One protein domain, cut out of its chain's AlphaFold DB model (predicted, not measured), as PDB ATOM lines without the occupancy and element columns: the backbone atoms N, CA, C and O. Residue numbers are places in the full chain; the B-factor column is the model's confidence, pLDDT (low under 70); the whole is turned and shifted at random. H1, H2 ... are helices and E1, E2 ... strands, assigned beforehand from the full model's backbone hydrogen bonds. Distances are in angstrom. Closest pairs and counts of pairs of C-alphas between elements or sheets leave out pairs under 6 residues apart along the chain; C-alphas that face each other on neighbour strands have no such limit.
ATOM      1  N   LEU A   4     126.986 112.332 101.613       87.38
ATOM      2  CA  LEU A   4     126.935 113.792 101.643       87.38
ATOM      3  C   LEU A   4     126.277 114.236 102.950       87.38
ATOM      4  O   LEU A   4     125.238 113.698 103.330       87.38
ATOM      5  N   SER A   5     126.872 115.224 103.608       87.81
ATOM      6  CA  SER A   5     126.272 115.970 104.711       87.81
ATOM      7  C   SER A   5     126.314 117.447 104.355       87.81
ATOM      8  O   SER A   5     127.356 117.938 103.935       87.81
ATOM      9  N   GLY A   6     125.198 118.144 104.526       86.56
ATOM     10  CA  GLY A   6     125.079 119.573 104.264       86.56
ATOM     11  C   GLY A   6     124.266 120.235 105.368       86.56
ATOM     12  O   GLY A   6     123.252 119.676 105.786       86.56
ATOM     13  N   ALA A   7     124.701 121.398 105.837       84.50
ATOM     14  CA  ALA A   7     123.966 122.219 106.788       84.50
ATOM     15  C   ALA A   7     124.023 123.693 106.379       84.50
ATOM     16  O   ALA A   7     125.054 124.170 105.912       84.50
ATOM     17  N   ALA A   8     122.911 124.393 106.595       82.56
ATOM     18  CA  ALA A   8     122.797 125.843 106.530       82.56
ATOM     19  C   ALA A   8     122.053 126.275 107.798       82.56
ATOM     20  O   ALA A   8     120.878 125.946 107.962       82.56
ATOM     21  N   VAL A   9     122.763 126.878 108.753       66.94
ATOM     22  CA  VAL A   9     122.281 126.971 110.150       66.94
ATOM     23  C   VAL A   9     121.679 128.336 110.480       66.94
ATOM     24  O   VAL A   9     120.849 128.441 111.381       66.94
ATOM     25  N   VAL A  10     122.044 129.374 109.728       65.62
ATOM     26  CA  VAL A  10     121.505 130.723 109.915       65.62
ATOM     27  C   VAL A  10     120.659 131.079 108.695       65.62
ATOM     28  O   VAL A  10     121.177 130.985 107.578       65.62
ATOM     29  N   PRO A  11     119.388 131.506 108.860       61.84
ATOM     30  CA  PRO A  11     118.655 132.217 107.819       61.84
ATOM     31  C   PRO A  11     119.286 133.608 107.665       61.84
ATOM     32  O   PRO A  11     118.738 134.619 108.093       61.84
ATOM     33  N   GLY A  12     120.516 133.625 107.159       56.22
ATOM     34  CA  GLY A  12     121.282 134.829 106.912       56.22
ATOM     35  C   GLY A  12     120.681 135.596 105.741       56.22
ATOM     36  O   GLY A  12     120.164 135.003 104.793       56.22
ATOM     37  N   ASN A  13     120.747 136.917 105.820       63.59
ATOM     38  CA  ASN A  13     120.383 137.823 104.742       63.59
ATOM     39  C   ASN A  13     121.572 138.746 104.479       63.59
ATOM     40  O   ASN A  13     121.549 139.928 104.809       63.59
ATOM     41  N   GLU A  14     122.648 138.189 103.931       57.94
ATOM     42  CA  GLU A  14     123.862 138.951 103.619       57.94
ATOM     43  C   GLU A  14     123.636 140.058 102.579       57.94
ATOM     44  O   GLU A  14     124.388 141.026 102.505       57.94
ATOM     45  N   HIS A  15     122.542 139.962 101.823       58.72
ATOM     46  CA  HIS A  15     122.117 140.961 100.850       58.72
ATOM     47  C   HIS A  15     120.940 141.808 101.342       58.72
ATOM     48  O   HIS A  15     120.258 142.432 100.525       58.72
ATOM     49  N   ALA A  16     120.688 141.854 102.659       60.12
ATOM     50  CA  ALA A  16     119.643 142.679 103.248       60.12
ATOM     51  C   ALA A  16     119.858 144.155 102.884       60.12
ATOM     52  O   ALA A  16     120.532 144.905 103.588       60.12
ATOM     53  N   LYS A  17     119.220 144.619 101.807       57.38
ATOM     54  CA  LYS A  17     118.980 146.045 101.581       57.38
ATOM     55  C   LYS A  17     117.812 146.424 102.477       57.38
ATOM     56  O   LYS A  17     116.668 146.397 102.044       57.38
ATOM     57  N   THR A  18     118.123 146.623 103.756       50.16
ATOM     58  CA  THR A  18     117.262 147.122 104.836       50.16
ATOM     59  C   THR A  18     115.870 147.579 104.377       50.16
ATOM     60  O   THR A  18     115.689 148.732 103.987       50.16
ATOM     61  N   VAL A  19     114.879 146.691 104.465       52.28
ATOM     62  CA  VAL A  19     113.474 147.122 104.566       52.28
ATOM     63  C   VAL A  19     113.130 147.383 106.044       52.28
ATOM     64  O   VAL A  19     112.356 148.289 106.326       52.28
ATOM     65  N   ASP A  20     113.838 146.717 106.975       56.88
ATOM     66  CA  ASP A  20     113.621 146.801 108.434       56.88
ATOM     67  C   ASP A  20     114.863 147.221 109.260       56.88
ATOM     68  O   ASP A  20     114.835 147.192 110.488       56.88
ATOM     69  N   GLY A  21     115.976 147.611 108.623       55.84
ATOM     70  CA  GLY A  21     117.171 148.118 109.328       55.84
ATOM     71  C   GLY A  21     118.062 147.073 110.026       55.84
ATOM     72  O   GLY A  21     118.895 147.451 110.842       55.84
ATOM     73  N   GLY A  22     117.904 145.778 109.730       61.19
ATOM     74  CA  GLY A  22     118.801 144.731 110.238       61.19
ATOM     75  C   GLY A  22     120.179 144.745 109.567       61.19
ATOM     76  O   GLY A  22     120.280 145.048 108.377       61.19
ATOM     77  N   GLU A  23     121.229 144.404 110.320       64.25
ATOM     78  CA  GLU A  23     122.569 144.208 109.754       64.25
ATOM     79  C   GLU A  23     122.609 142.945 108.877       64.25
ATOM     80  O   GLU A  23     121.931 141.961 109.196       64.25
ATOM     81  N   PRO A  24     123.385 142.944 107.778       68.31
ATOM     82  CA  PRO A  24     123.640 141.736 107.006       68.31
ATOM     83  C   PRO A  24     124.191 140.629 107.907       68.31
ATOM     84  O   PRO A  24     125.183 140.823 108.605       68.31
ATOM     85  N   VAL A  25     123.549 139.462 107.883       75.62
ATOM     86  CA  VAL A  25     124.023 138.271 108.600       75.62
ATOM     87  C   VAL A  25     124.368 137.219 107.565       75.62
ATOM     88  O   VAL A  25     123.502 136.840 106.772       75.62
ATOM     89  N   GLY A  26     125.614 136.754 107.567       78.00
ATOM     90  CA  GLY A  26     126.045 135.684 106.680       78.00
ATOM     91  C   GLY A  26     125.398 134.347 107.019       78.00
ATOM     92  O   GLY A  26     124.960 134.083 108.146       78.00
ATOM     93  N   LYS A  27     125.299 133.484 106.009       84.25
ATOM     94  CA  LYS A  27     124.828 132.113 106.198       84.25
ATOM     95  C   LYS A  27     126.011 131.265 106.638       84.25
ATOM     96  O   LYS A  27     127.042 131.244 105.976       84.25
ATOM     97  N   LEU A  28     125.850 130.527 107.735       88.81
ATOM     98  CA  LEU A  28     126.820 129.502 108.108       88.81
ATOM     99  C   LEU A  28     126.501 128.216 107.351       88.81
ATOM    100  O   LEU A  28     125.475 127.578 107.619       88.81
ATOM    101  N   ILE A  29     127.390 127.847 106.435       89.50
ATOM    102  CA  ILE A  29     127.253 126.678 105.572       89.50
ATOM    103  C   ILE A  29     128.345 125.665 105.899       89.50
ATOM    104  O   ILE A  29     129.501 126.016 106.116       89.50
ATOM    105  N   ASP A  30     127.985 124.386 105.885       91.00
ATOM    106  CA  ASP A  30     128.928 123.280 106.027       91.00
ATOM    107  C   ASP A  30     128.534 122.140 105.086       91.00
ATOM    108  O   ASP A  30     127.460 121.553 105.219       91.00
ATOM    109  N   VAL A  31     129.401 121.827 104.124       90.62
ATOM    110  CA  VAL A  31     129.242 120.766 103.129       90.62
ATOM    111  C   VAL A  31     130.388 119.773 103.274       90.62
ATOM    112  O   VAL A  31     131.564 120.112 103.160       90.62
ATOM    113  N   LYS A  32     130.045 118.501 103.474       92.50
ATOM    114  CA  LYS A  32     130.998 117.403 103.635       92.50
ATOM    115  C   LYS A  32     130.655 116.268 102.688       92.50
ATOM    116  O   LYS A  32     129.552 115.723 102.736       92.50
ATOM    117  N   VAL A  33     131.619 115.870 101.866       91.06
ATOM    118  CA  VAL A  33     131.496 114.731 100.950       91.06
ATOM    119  C   VAL A  33     132.479 113.655 101.364       91.06
ATOM    120  O   VAL A  33     133.683 113.881 101.362       91.06
ATOM    121  N   PHE A  34     131.979 112.465 101.672       92.31
ATOM    122  CA  PHE A  34     132.781 111.319 102.083       92.31
ATOM    123  C   PHE A  34     132.812 110.276 100.971       92.31
ATOM    124  O   PHE A  34     131.772 109.839 100.477       92.31
ATOM    125  N   GLY A  35     134.011 109.842 100.598       91.56
ATOM    126  CA  GLY A  35     134.245 108.783  99.625       91.56
ATOM    127  C   GLY A  35     135.172 107.701 100.172       91.56
ATOM    128  O   GLY A  35     135.743 107.806 101.253       91.56
ATOM    129  N   SER A  36     135.385 106.647  99.386       92.38
ATOM    130  CA  SER A  36     136.245 105.522  99.791       92.38
ATOM    131  C   SER A  36     137.726 105.888  99.969       92.38
ATOM    132  O   SER A  36     138.473 105.131 100.589       92.38
ATOM    133  N   LYS A  37     138.159 107.031  99.421       92.56
ATOM    134  CA  LYS A  37     139.554 107.501  99.442       92.56
ATOM    135  C   LYS A  37     139.799 108.682 100.384       92.56
ATOM    136  O   LYS A  37     140.946 109.094 100.529       92.56
ATOM    137  N   GLY A  38     138.765 109.228 101.017       93.12
ATOM    138  CA  GLY A  38     138.888 110.451 101.802       93.12
ATOM    139  C   GLY A  38     137.597 111.250 101.850       93.12
ATOM    140  O   GLY A  38     136.521 110.719 101.575       93.12
ATOM    141  N   ALA A  39     137.717 112.529 102.181       93.50
ATOM    142  CA  ALA A  39     136.597 113.446 102.261       93.50
ATOM    143  C   ALA A  39     136.969 114.862 101.811       93.50
ATOM    144  O   ALA A  39     138.117 115.282 101.963       93.50
ATOM    145  N   LEU A  40     135.979 115.571 101.272       92.38
ATOM    146  CA  LEU A  40     136.017 117.004 100.991       92.38
ATOM    147  C   LEU A  40     135.184 117.735 102.041       92.38
ATOM    148  O   LEU A  40     134.099 117.267 102.392       92.38
ATOM    149  N   PHE A  41     135.686 118.871 102.509       92.75
ATOM    150  CA  PHE A  41     135.004 119.769 103.435       92.75
ATOM    151  C   PHE A  41     134.985 121.156 102.813       92.75
ATOM    152  O   PHE A  41     136.027 121.655 102.401       92.75
ATOM    153  N   PHE A  42     133.810 121.759 102.729       91.69
ATOM    154  CA  PHE A  42     133.633 123.111 102.234       91.69
ATOM    155  C   PHE A  42     132.590 123.809 103.087       91.69
ATOM    156  O   PHE A  42     131.442 123.379 103.136       91.69
ATOM    157  N   GLY A  43     132.986 124.858 103.784       91.19
ATOM    158  CA  GLY A  43     132.092 125.553 104.694       91.19
ATOM    159  C   GLY A  43     132.737 126.793 105.274       91.19
ATOM    160  O   GLY A  43     133.962 126.919 105.248       91.19
ATOM    161  N   GLY A  44     131.896 127.679 105.783       91.06
ATOM    162  CA  GLY A  44     132.255 128.992 106.294       91.06
ATOM    163  C   GLY A  44     131.016 129.855 106.511       91.06
ATOM    164  O   GLY A  44     129.879 129.425 106.302       91.06
ATOM    165  N   ASP A  45     131.267 131.067 106.976       88.81
ATOM    166  CA  ASP A  45     130.333 132.182 107.031       88.81
ATOM    167  C   ASP A  45     130.404 132.950 105.704       88.81
ATOM    168  O   ASP A  45     131.454 133.486 105.349       88.81
ATOM    169  N   ASP A  46     129.289 132.985 104.980       86.12
ATOM    170  CA  ASP A  46     129.142 133.643 103.671       86.12
ATOM    171  C   ASP A  46     129.484 135.148 103.717       86.12
ATOM    172  O   ASP A  46     130.056 135.703 102.782       86.12
ATOM    173  N   SER A  47     129.291 135.798 104.875       84.38
ATOM    174  CA  SER A  47     129.652 137.210 105.065       84.38
ATOM    175  C   SER A  47     131.144 137.451 105.326       84.38
ATOM    176  O   SER A  47     131.600 138.598 105.321       84.38
ATOM    177  N   LEU A  48     131.920 136.390 105.568       87.62
ATOM    178  CA  LEU A  48     133.342 136.469 105.889       87.62
ATOM    179  C   LEU A  48     134.116 135.400 105.103       87.62
ATOM    180  O   LEU A  48     134.346 134.314 105.632       87.62
ATOM    181  N   PRO A  49     134.613 135.700 103.888       89.50
ATOM    182  CA  PRO A  49     135.306 134.716 103.052       89.50
ATOM    183  C   PRO A  49     136.472 133.990 103.733       89.50
ATOM    184  O   PRO A  49     136.689 132.801 103.518       89.50
ATOM    185  N   SER A  50     137.197 134.675 104.620       92.81
ATOM    186  CA  SER A  50     138.324 134.112 105.376       92.81
ATOM    187  C   SER A  50     137.920 133.145 106.497       92.81
ATOM    188  O   SER A  50     138.786 132.539 107.132       92.81
ATOM    189  N   SER A  51     136.621 133.000 106.769       91.25
ATOM    190  CA  SER A  51     136.086 132.098 107.795       91.25
ATOM    191  C   SER A  51     136.120 130.624 107.388       91.25
ATOM    192  O   SER A  51     135.951 129.752 108.242       91.25
ATOM    193  N   GLY A  52     136.326 130.338 106.103       92.12
ATOM    194  CA  GLY A  52     136.179 129.004 105.553       92.12
ATOM    195  C   GLY A  52     137.134 128.707 104.406       92.12
ATOM    196  O   GLY A  52     137.910 129.553 103.977       92.12
ATOM    197  N   ALA A  53     137.104 127.461 103.946       93.25
ATOM    198  CA  ALA A  53     138.035 126.937 102.952       93.25
ATOM    199  C   ALA A  53     137.450 125.704 102.254       93.25
ATOM    200  O   ALA A  53     136.517 125.072 102.760       93.25
ATOM    201  N   LEU A  54     138.052 125.319 101.126       92.44
ATOM    202  CA  LEU A  54     137.887 123.980 100.563       92.44
ATOM    203  C   LEU A  54     139.047 123.098 101.023       92.44
ATOM    204  O   LEU A  54     140.193 123.301 100.624       92.44
ATOM    205  N   GLU A  55     138.743 122.081 101.819       94.19
ATOM    206  CA  GLU A  55     139.722 121.133 102.338       94.19
ATOM    207  C   GLU A  55     139.522 119.738 101.752       94.19
ATOM    208  O   GLU A  55     138.412 119.206 101.691       94.19
ATOM    209  N   LEU A  56     140.633 119.090 101.421       92.88
ATOM    210  CA  LEU A  56     140.702 117.684 101.075       92.88
ATOM    211  C   LEU A  56     141.442 116.915 102.166       92.88
ATOM    212  O   LEU A  56     142.521 117.294 102.616       92.88
ATOM    213  N   ARG A  57     140.860 115.793 102.583       94.56
ATOM    214  CA  ARG A  57     141.456 114.878 103.560       94.56
ATOM    215  C   ARG A  57     141.480 113.483 102.971       94.56
ATOM    216  O   ARG A  57     140.438 112.838 102.856       94.56
ATOM    217  N   ARG A  58     142.657 113.004 102.578       94.19
ATOM    218  CA  ARG A  58     142.808 111.687 101.943       94.19
ATOM    219  C   ARG A  58     143.208 110.616 102.953       94.19
ATOM    220  O   ARG A  58     143.894 110.878 103.936       94.19
ATOM    221  N   ARG A  59     142.786 109.375 102.707       93.56
ATOM    222  CA  ARG A  59     143.139 108.229 103.557       93.56
ATOM    223  C   ARG A  59     144.628 107.884 103.464       93.56
ATOM    224  O   ARG A  59     145.227 107.530 104.473       93.56
ATOM    225  N   ASP A  60     145.208 107.981 102.271       95.25
ATOM    226  CA  ASP A  60     146.622 107.684 101.999       95.25
ATOM    227  C   ASP A  60     147.588 108.684 102.657       95.25
ATOM    228  O   ASP A  60     148.704 108.310 103.004       95.25
ATOM    229  N   THR A  61     147.143 109.915 102.926       94.75
ATOM    230  CA  THR A  61     147.903 110.923 103.685       94.75
ATOM    231  C   THR A  61     147.662 110.861 105.195       94.75
ATOM    232  O   THR A  61     148.131 111.734 105.930       94.75
ATOM    233  N   GLY A  62     146.920 109.861 105.683       94.62
ATOM    234  CA  GLY A  62     146.533 109.764 107.092       94.62
ATOM    235  C   GLY A  62     145.533 110.839 107.528       94.62
ATOM    236  O   GLY A  62     145.481 111.177 108.706       94.62
ATOM    237  N   GLY A  63     144.759 111.401 106.595       92.12
ATOM    238  CA  GLY A  63     143.751 112.421 106.885       92.12
ATOM    239  C   GLY A  63     144.314 113.829 107.084       92.12
ATOM    240  O   GLY A  63     143.615 114.675 107.640       92.12
ATOM    241  N   ARG A  64     145.552 114.094 106.641       95.69
ATOM    242  CA  ARG A  64     146.116 115.452 106.631       95.69
ATOM    243  C   ARG A  64     145.216 116.398 105.838       95.69
ATOM    244  O   ARG A  64     144.677 116.011 104.803       95.69
ATOM    245  N   ILE A  65     145.094 117.622 106.342       95.75
ATOM    246  CA  ILE A  65     144.326 118.692 105.710       95.75
ATOM    247  C   ILE A  65     145.161 119.276 104.572       95.75
ATOM    248  O   ILE A  65     146.232 119.835 104.803       95.75
ATOM    249  N   GLU A  66     144.661 119.130 103.353       94.19
ATOM    250  CA  GLU A  66     145.143 119.802 102.153       94.19
ATOM    251  C   GLU A  66     144.132 120.898 101.806       94.19
ATOM    252  O   GLU A  66     142.983 120.594 101.484       94.19
ATOM    253  N   LYS A  67     144.525 122.171 101.906       92.38
ATOM    254  CA  LYS A  67     143.671 123.277 101.464       92.38
ATOM    255  C   LYS A  67     143.756 123.389  99.948       92.38
ATOM    256  O   LYS A  67     144.826 123.647  99.407       92.38
ATOM    257  N   LEU A  68     142.633 123.157  99.282       89.62
ATOM    258  CA  LEU A  68     142.488 123.335  97.839       89.62
ATOM    259  C   LEU A  68     142.074 124.768  97.486       89.62
ATOM    260  O   LEU A  68     142.339 125.219  96.378       89.62
ATOM    261  N   HIS A  69     141.431 125.468  98.425       90.06
ATOM    262  CA  HIS A  69     141.086 126.884  98.330       90.06
ATOM    263  C   HIS A  69     141.080 127.500  99.733       90.06
ATOM    264  O   HIS A  69     140.584 126.865 100.664       90.06
ATOM    265  N   ASP A  70     141.619 128.712  99.882       90.75
ATOM    266  CA  ASP A  70     141.831 129.355 101.191       90.75
ATOM    267  C   ASP A  70     140.654 130.212 101.677       90.75
ATOM    268  O   ASP A  70     140.675 130.672 102.816       90.75
ATOM    269  N   GLU A  71     139.638 130.396 100.833       90.12
ATOM    270  CA  GLU A  71     138.445 131.197 101.130       90.12
ATOM    271  C   GLU A  71     137.150 130.416 100.878       90.12
ATOM    272  O   GLU A  71     137.101 129.491 100.054       90.12
ATOM    273  N   PHE A  72     136.088 130.841 101.559       88.88
ATOM    274  CA  PHE A  72     134.716 130.387 101.391       88.88
ATOM    275  C   PHE A  72     133.889 131.449 100.657       88.88
ATOM    276  O   PHE A  72     133.503 132.457 101.234       88.88
ATOM    277  N   LEU A  73     133.642 131.216  99.368       85.88
ATOM    278  CA  LEU A  73     132.907 132.125  98.481       85.88
ATOM    279  C   LEU A  73     131.601 131.447  98.061       85.88
ATOM    280  O   LEU A  73     131.587 130.735  97.054       85.88
ATOM    281  N   PHE A  74     130.547 131.546  98.875       80.69
ATOM    282  CA  PHE A  74     129.349 130.725  98.697       80.69
ATOM    283  C   PHE A  74     128.308 131.346  97.784       80.69
ATOM    284  O   PHE A  74     127.965 130.707  96.781       80.69
ATOM    285  N   GLU A  75     127.887 132.573  98.061       74.31
ATOM    286  CA  GLU A  75     127.032 133.343  97.168       74.31
ATOM    287  C   GLU A  75     127.815 134.423  96.414       74.31
ATOM    288  O   GLU A  75     128.611 135.184  96.958       74.31
ATOM    289  N   ASN A  76     127.574 134.481  95.105       66.94
ATOM    290  CA  ASN A  76     127.882 135.641  94.289       66.94
ATOM    291  C   ASN A  76     126.601 136.006  93.543       66.94
ATOM    292  O   ASN A  76     126.050 135.185  92.808       66.94
ATOM    293  N   CYS A  77     126.112 137.218  93.797       59.53
ATOM    294  CA  CYS A  77     124.928 137.787  93.157       59.53
ATOM    295  C   CYS A  77     125.252 138.508  91.842       59.53
ATOM    296  O   CYS A  77     124.469 139.344  91.395       59.53
ATOM    297  N   ASP A  78     126.412 138.240  91.243       63.69
ATOM    298  CA  ASP A  78     126.689 138.692  89.890       63.69
ATOM    299  C   ASP A  78     125.786 137.936  88.906       63.69
ATOM    300  O   ASP A  78     125.942 136.736  88.654       63.69
ATOM    301  N   ASP A  79     124.806 138.663  88.372       61.62
ATOM    302  CA  ASP A  79     123.882 138.175  87.351       61.62
ATOM    303  C   ASP A  79     124.603 137.915  86.007       61.62
ATOM    304  O   ASP A  79     124.048 137.264  85.115       61.62
ATOM    305  N   GLU A  80     125.848 138.384  85.855       59.53
ATOM    306  CA  GLU A  80     126.708 138.154  84.697       59.53
ATOM    307  C   GLU A  80     127.834 137.157  85.041       59.53
ATOM    308  O   GLU A  80     128.855 137.500  85.627       59.53
ATOM    309  N   GLY A  81     127.711 135.880  84.650       60.81
ATOM    310  CA  GLY A  81     128.793 134.926  84.926       60.81
ATOM    311  C   GLY A  81     128.519 133.451  84.640       60.81
ATOM    312  O   GLY A  81     127.552 133.072  83.983       60.81
ATOM    313  N   LEU A  82     129.419 132.592  85.139       64.06
ATOM    314  CA  LEU A  82     129.345 131.122  85.040       64.06
ATOM    315  C   LEU A  82     128.630 130.470  86.244       64.06
ATOM    316  O   LEU A  82     128.688 129.249  86.402       64.06
ATOM    317  N   GLY A  83     127.964 131.274  87.077       66.44
ATOM    318  CA  GLY A  83     127.415 130.879  88.376       66.44
ATOM    319  C   GLY A  83     128.397 131.099  89.539       66.44
ATOM    320  O   GLY A  83     129.524 131.540  89.301       66.44
ATOM    321  N   PRO A  84     127.982 130.774  90.781       72.56
ATOM    322  CA  PRO A  84     128.741 131.085  91.993       72.56
ATOM    323  C   PRO A  84     130.132 130.442  92.031       72.56
ATOM    324  O   PRO A  84     130.319 129.288  91.624       72.56
ATOM    325  N   GLU A  85     131.105 131.165  92.577       76.94
ATOM    326  CA  GLU A  85     132.493 130.735  92.761       76.94
ATOM    327  C   GLU A  85     132.574 129.425  93.547       76.94
ATOM    328  O   GLU A  85     133.358 128.552  93.179       76.94
ATOM    329  N   SER A  86     131.712 129.229  94.551       76.25
ATOM    330  CA  SER A  86     131.589 127.974  95.305       76.25
ATOM    331  C   SER A  86     131.431 126.753  94.409       76.25
ATOM    332  O   SER A  86     132.126 125.749  94.586       76.25
ATOM    333  N   VAL A  87     130.533 126.829  93.426       73.12
ATOM    334  CA  VAL A  87     130.256 125.726  92.497       73.12
ATOM    335  C   VAL A  87     131.473 125.461  91.620       73.12
ATOM    336  O   VAL A  87     131.826 124.303  91.377       73.12
ATOM    337  N   ARG A  88     132.150 126.521  91.174       75.06
ATOM    338  CA  ARG A  88     133.351 126.420  90.340       75.06
ATOM    339  C   ARG A  88     134.515 125.793  91.101       75.06
ATOM    340  O   ARG A  88     135.055 124.796  90.631       75.06
ATOM    341  N   ILE A  89     134.825 126.305  92.291       77.25
ATOM    342  CA  ILE A  89     135.891 125.814  93.176       77.25
ATOM    343  C   ILE A  89     135.684 124.324  93.482       77.25
ATOM    344  O   ILE A  89     136.609 123.516  93.365       77.25
ATOM    345  N   PHE A  90     134.448 123.925  93.795       75.50
ATOM    346  CA  PHE A  90     134.133 122.531  94.096       75.50
ATOM    347  C   PHE A  90     134.314 121.610  92.878       75.50
ATOM    348  O   PHE A  90     134.815 120.488  92.995       75.50
ATOM    349  N   VAL A  91     133.926 122.073  91.688       71.00
ATOM    350  CA  VAL A  91     134.038 121.301  90.444       71.00
ATOM    351  C   VAL A  91     135.485 121.201  89.974       71.00
ATOM    352  O   VAL A  91     135.902 120.108  89.588       71.00
ATOM    353  N   GLU A  92     136.250 122.290  90.034       73.12
ATOM    354  CA  GLU A  92     137.683 122.309  89.715       73.12
ATOM    355  C   GLU A  92     138.444 121.310  90.596       73.12
ATOM    356  O   GLU A  92     139.198 120.479  90.084       73.12
ATOM    357  N   ALA A  93     138.145 121.282  91.898       71.25
ATOM    358  CA  ALA A  93     138.708 120.302  92.822       71.25
ATOM    359  C   ALA A  93     138.306 118.850  92.504       71.25
ATOM    360  O   ALA A  93     139.107 117.926  92.662       71.25
ATOM    361  N   CYS A  94     137.072 118.622  92.046       68.06
ATOM    362  CA  CYS A  94     136.601 117.285  91.679       68.06
ATOM    363  C   CYS A  94     137.114 116.811  90.311       68.06
ATOM    364  O   CYS A  94     137.120 115.606  90.040       68.06
ATOM    365  N   ARG A  95     137.492 117.731  89.419       68.62
ATOM    366  CA  ARG A  95     137.777 117.449  88.010       68.62
ATOM    367  C   ARG A  95     139.090 118.095  87.592       68.62
ATOM    368  O   ARG A  95     139.102 119.057  86.832       68.62
ATOM    369  N   THR A  96     140.208 117.502  87.991       60.97
ATOM    370  CA  THR A  96     141.508 117.802  87.375       60.97
ATOM    371  C   THR A  96     141.447 117.544  85.861       60.97
ATOM    372  O   THR A  96     141.571 116.401  85.423       60.97
ATOM    373  N   GLY A  97     141.237 118.598  85.060       55.44
ATOM    374  CA  GLY A  97     141.460 118.611  83.609       55.44
ATOM    375  C   GLY A  97     140.308 118.184  82.685       55.44
ATOM    376  O   GLY A  97     140.574 117.913  81.516       55.44
ATOM    377  N   ALA A  98     139.051 118.108  83.141       56.59
ATOM    378  CA  ALA A  98     137.917 117.775  82.261       56.59
ATOM    379  C   ALA A  98     137.116 119.028  81.835       56.59
ATOM    380  O   ALA A  98     136.896 119.899  82.676       56.59
ATOM    381  N   PRO A  99     136.641 119.120  80.573       57.47
ATOM    382  CA  PRO A  99     135.913 120.289  80.083       57.47
ATOM    383  C   PRO A  99     134.587 120.532  80.823       57.47
ATOM    384  O   PRO A  99     134.002 119.623  81.432       57.47
ATOM    385  N   SER A 100     134.154 121.794  80.759       57.06
ATOM    386  CA  SER A 100     133.049 122.396  81.510       57.06
ATOM    387  C   SER A 100     131.746 121.591  81.449       57.06
ATOM    388  O   SER A 100     131.367 121.015  80.432       57.06
ATOM    389  N   PHE A 101     131.059 121.544  82.591       57.75
ATOM    390  CA  PHE A 101     129.726 120.971  82.741       57.75
ATOM    391  C   PHE A 101     128.697 122.105  82.721       57.75
ATOM    392  O   PHE A 101     128.968 123.182  83.244       57.75
ATOM    393  N   ALA A 102     127.514 121.875  82.148       61.62
ATOM    394  CA  ALA A 102     126.409 122.820  82.270       61.62
ATOM    395  C   ALA A 102     125.874 122.786  83.715       61.62
ATOM    396  O   ALA A 102     125.119 121.884  84.079       61.62
ATOM    397  N   PHE A 103     126.304 123.750  84.536       60.62
ATOM    398  CA  PHE A 103     125.980 123.846  85.969       60.62
ATOM    399  C   PHE A 103     124.481 124.014  86.240       60.62
ATOM    400  O   PHE A 103     123.975 123.556  87.261       60.62
ATOM    401  N   ALA A 104     123.765 124.599  85.283       67.25
ATOM    402  CA  ALA A 104     122.321 124.712  85.285       67.25
ATOM    403  C   ALA A 104     121.760 123.985  84.059       67.25
ATOM    404  O   ALA A 104     122.068 124.308  82.914       67.25
TER     405      ALA A 104
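AT A GLANCE: This is residues 4 to 104 of the 133 residues of the protein "Hypothetical protein" of Dictyocha speculum (UniProt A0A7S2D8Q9). This is one twisted wall of five antiparallel strands, with the single helix H1 over one face, on the side of E3, E4 and E5, and the other face bare of named helices. The long loop of residues 9 to 27, between E1 and E2, reaches out beyond one end of the sheet and makes much of the length. The printed part has 101 residues, with named elements in the order E1 E2 E3 E4 E5 H1; the sheet's order is the same, E1 - E2 - E3 - E4 - E5. The class is mixed, helices and strands, though under half of the residues, 42, are in named elements. The whole is only just compact, close to loose, with a radius of gyration of the C-alphas of 15.3 A, and elongated, with spans of 51 by 29 by 21 A.

HOW THE PARTS SIT: Start at E1, residues 4 to 8, an edge strand, and go on to E2, residues 28 to 35: they form an antiparallel hairpin at 179 degrees, with N 5 and O 32 2.9 A apart, within hydrogen-bond range. E3, residues 38 to 45, makes a hairpin with E2 at 175 degrees; look at N 31 and O 42, 2.7 A apart. E4, residues 53 to 58, is the antiparallel neighbour of E3 at 165 degrees, with N 41 and O 55 at 2.9 A. E5, residues 65 to 69, the other edge strand, stands antiparallel to E4 at 140 degrees, with N 56 and O 66 at 2.8 A. The five make a meander, each strand the antiparallel neighbour of the one before. H1, residues 85 to 94, is on the sheet at a height of 9.1 A, giving two layers, a helix on one face of a sheet. It lies over E5 and, only just, over E4, where 3 of its C-alphas fall; it runs slantwise to the strands, at 34 degrees to E5 on the local plane. The closest C-alphas of E5 and H1 are those of Leu 68 and Ala 93, 7.0 A apart. E3 and H1 are near each other, with 8 pairs of C-alphas within 10 A. In H1 every O i to N i+4 pair is within hydrogen-bond range.

IN THESE COORDINATES: Find C-alpha 4 at (126.935, 113.792, 101.643), where E1 begins. E2 runs 23.6 A and E3 23.9 A from first to last C-alpha; E4 runs 16.0 A. H1 runs 14.1 A, to C-alpha 94 at (136.601, 117.285, 91.679).

THE WHOLE: The C-alphas of Val 19 and Asp 60 are the two farthest apart, 51.6 A. The printed part has no cut; the links E1 to E2 and E5 to H1 are long. Residues 9 to 24, 76 to 83 and 94 to 104 have pLDDT under 70.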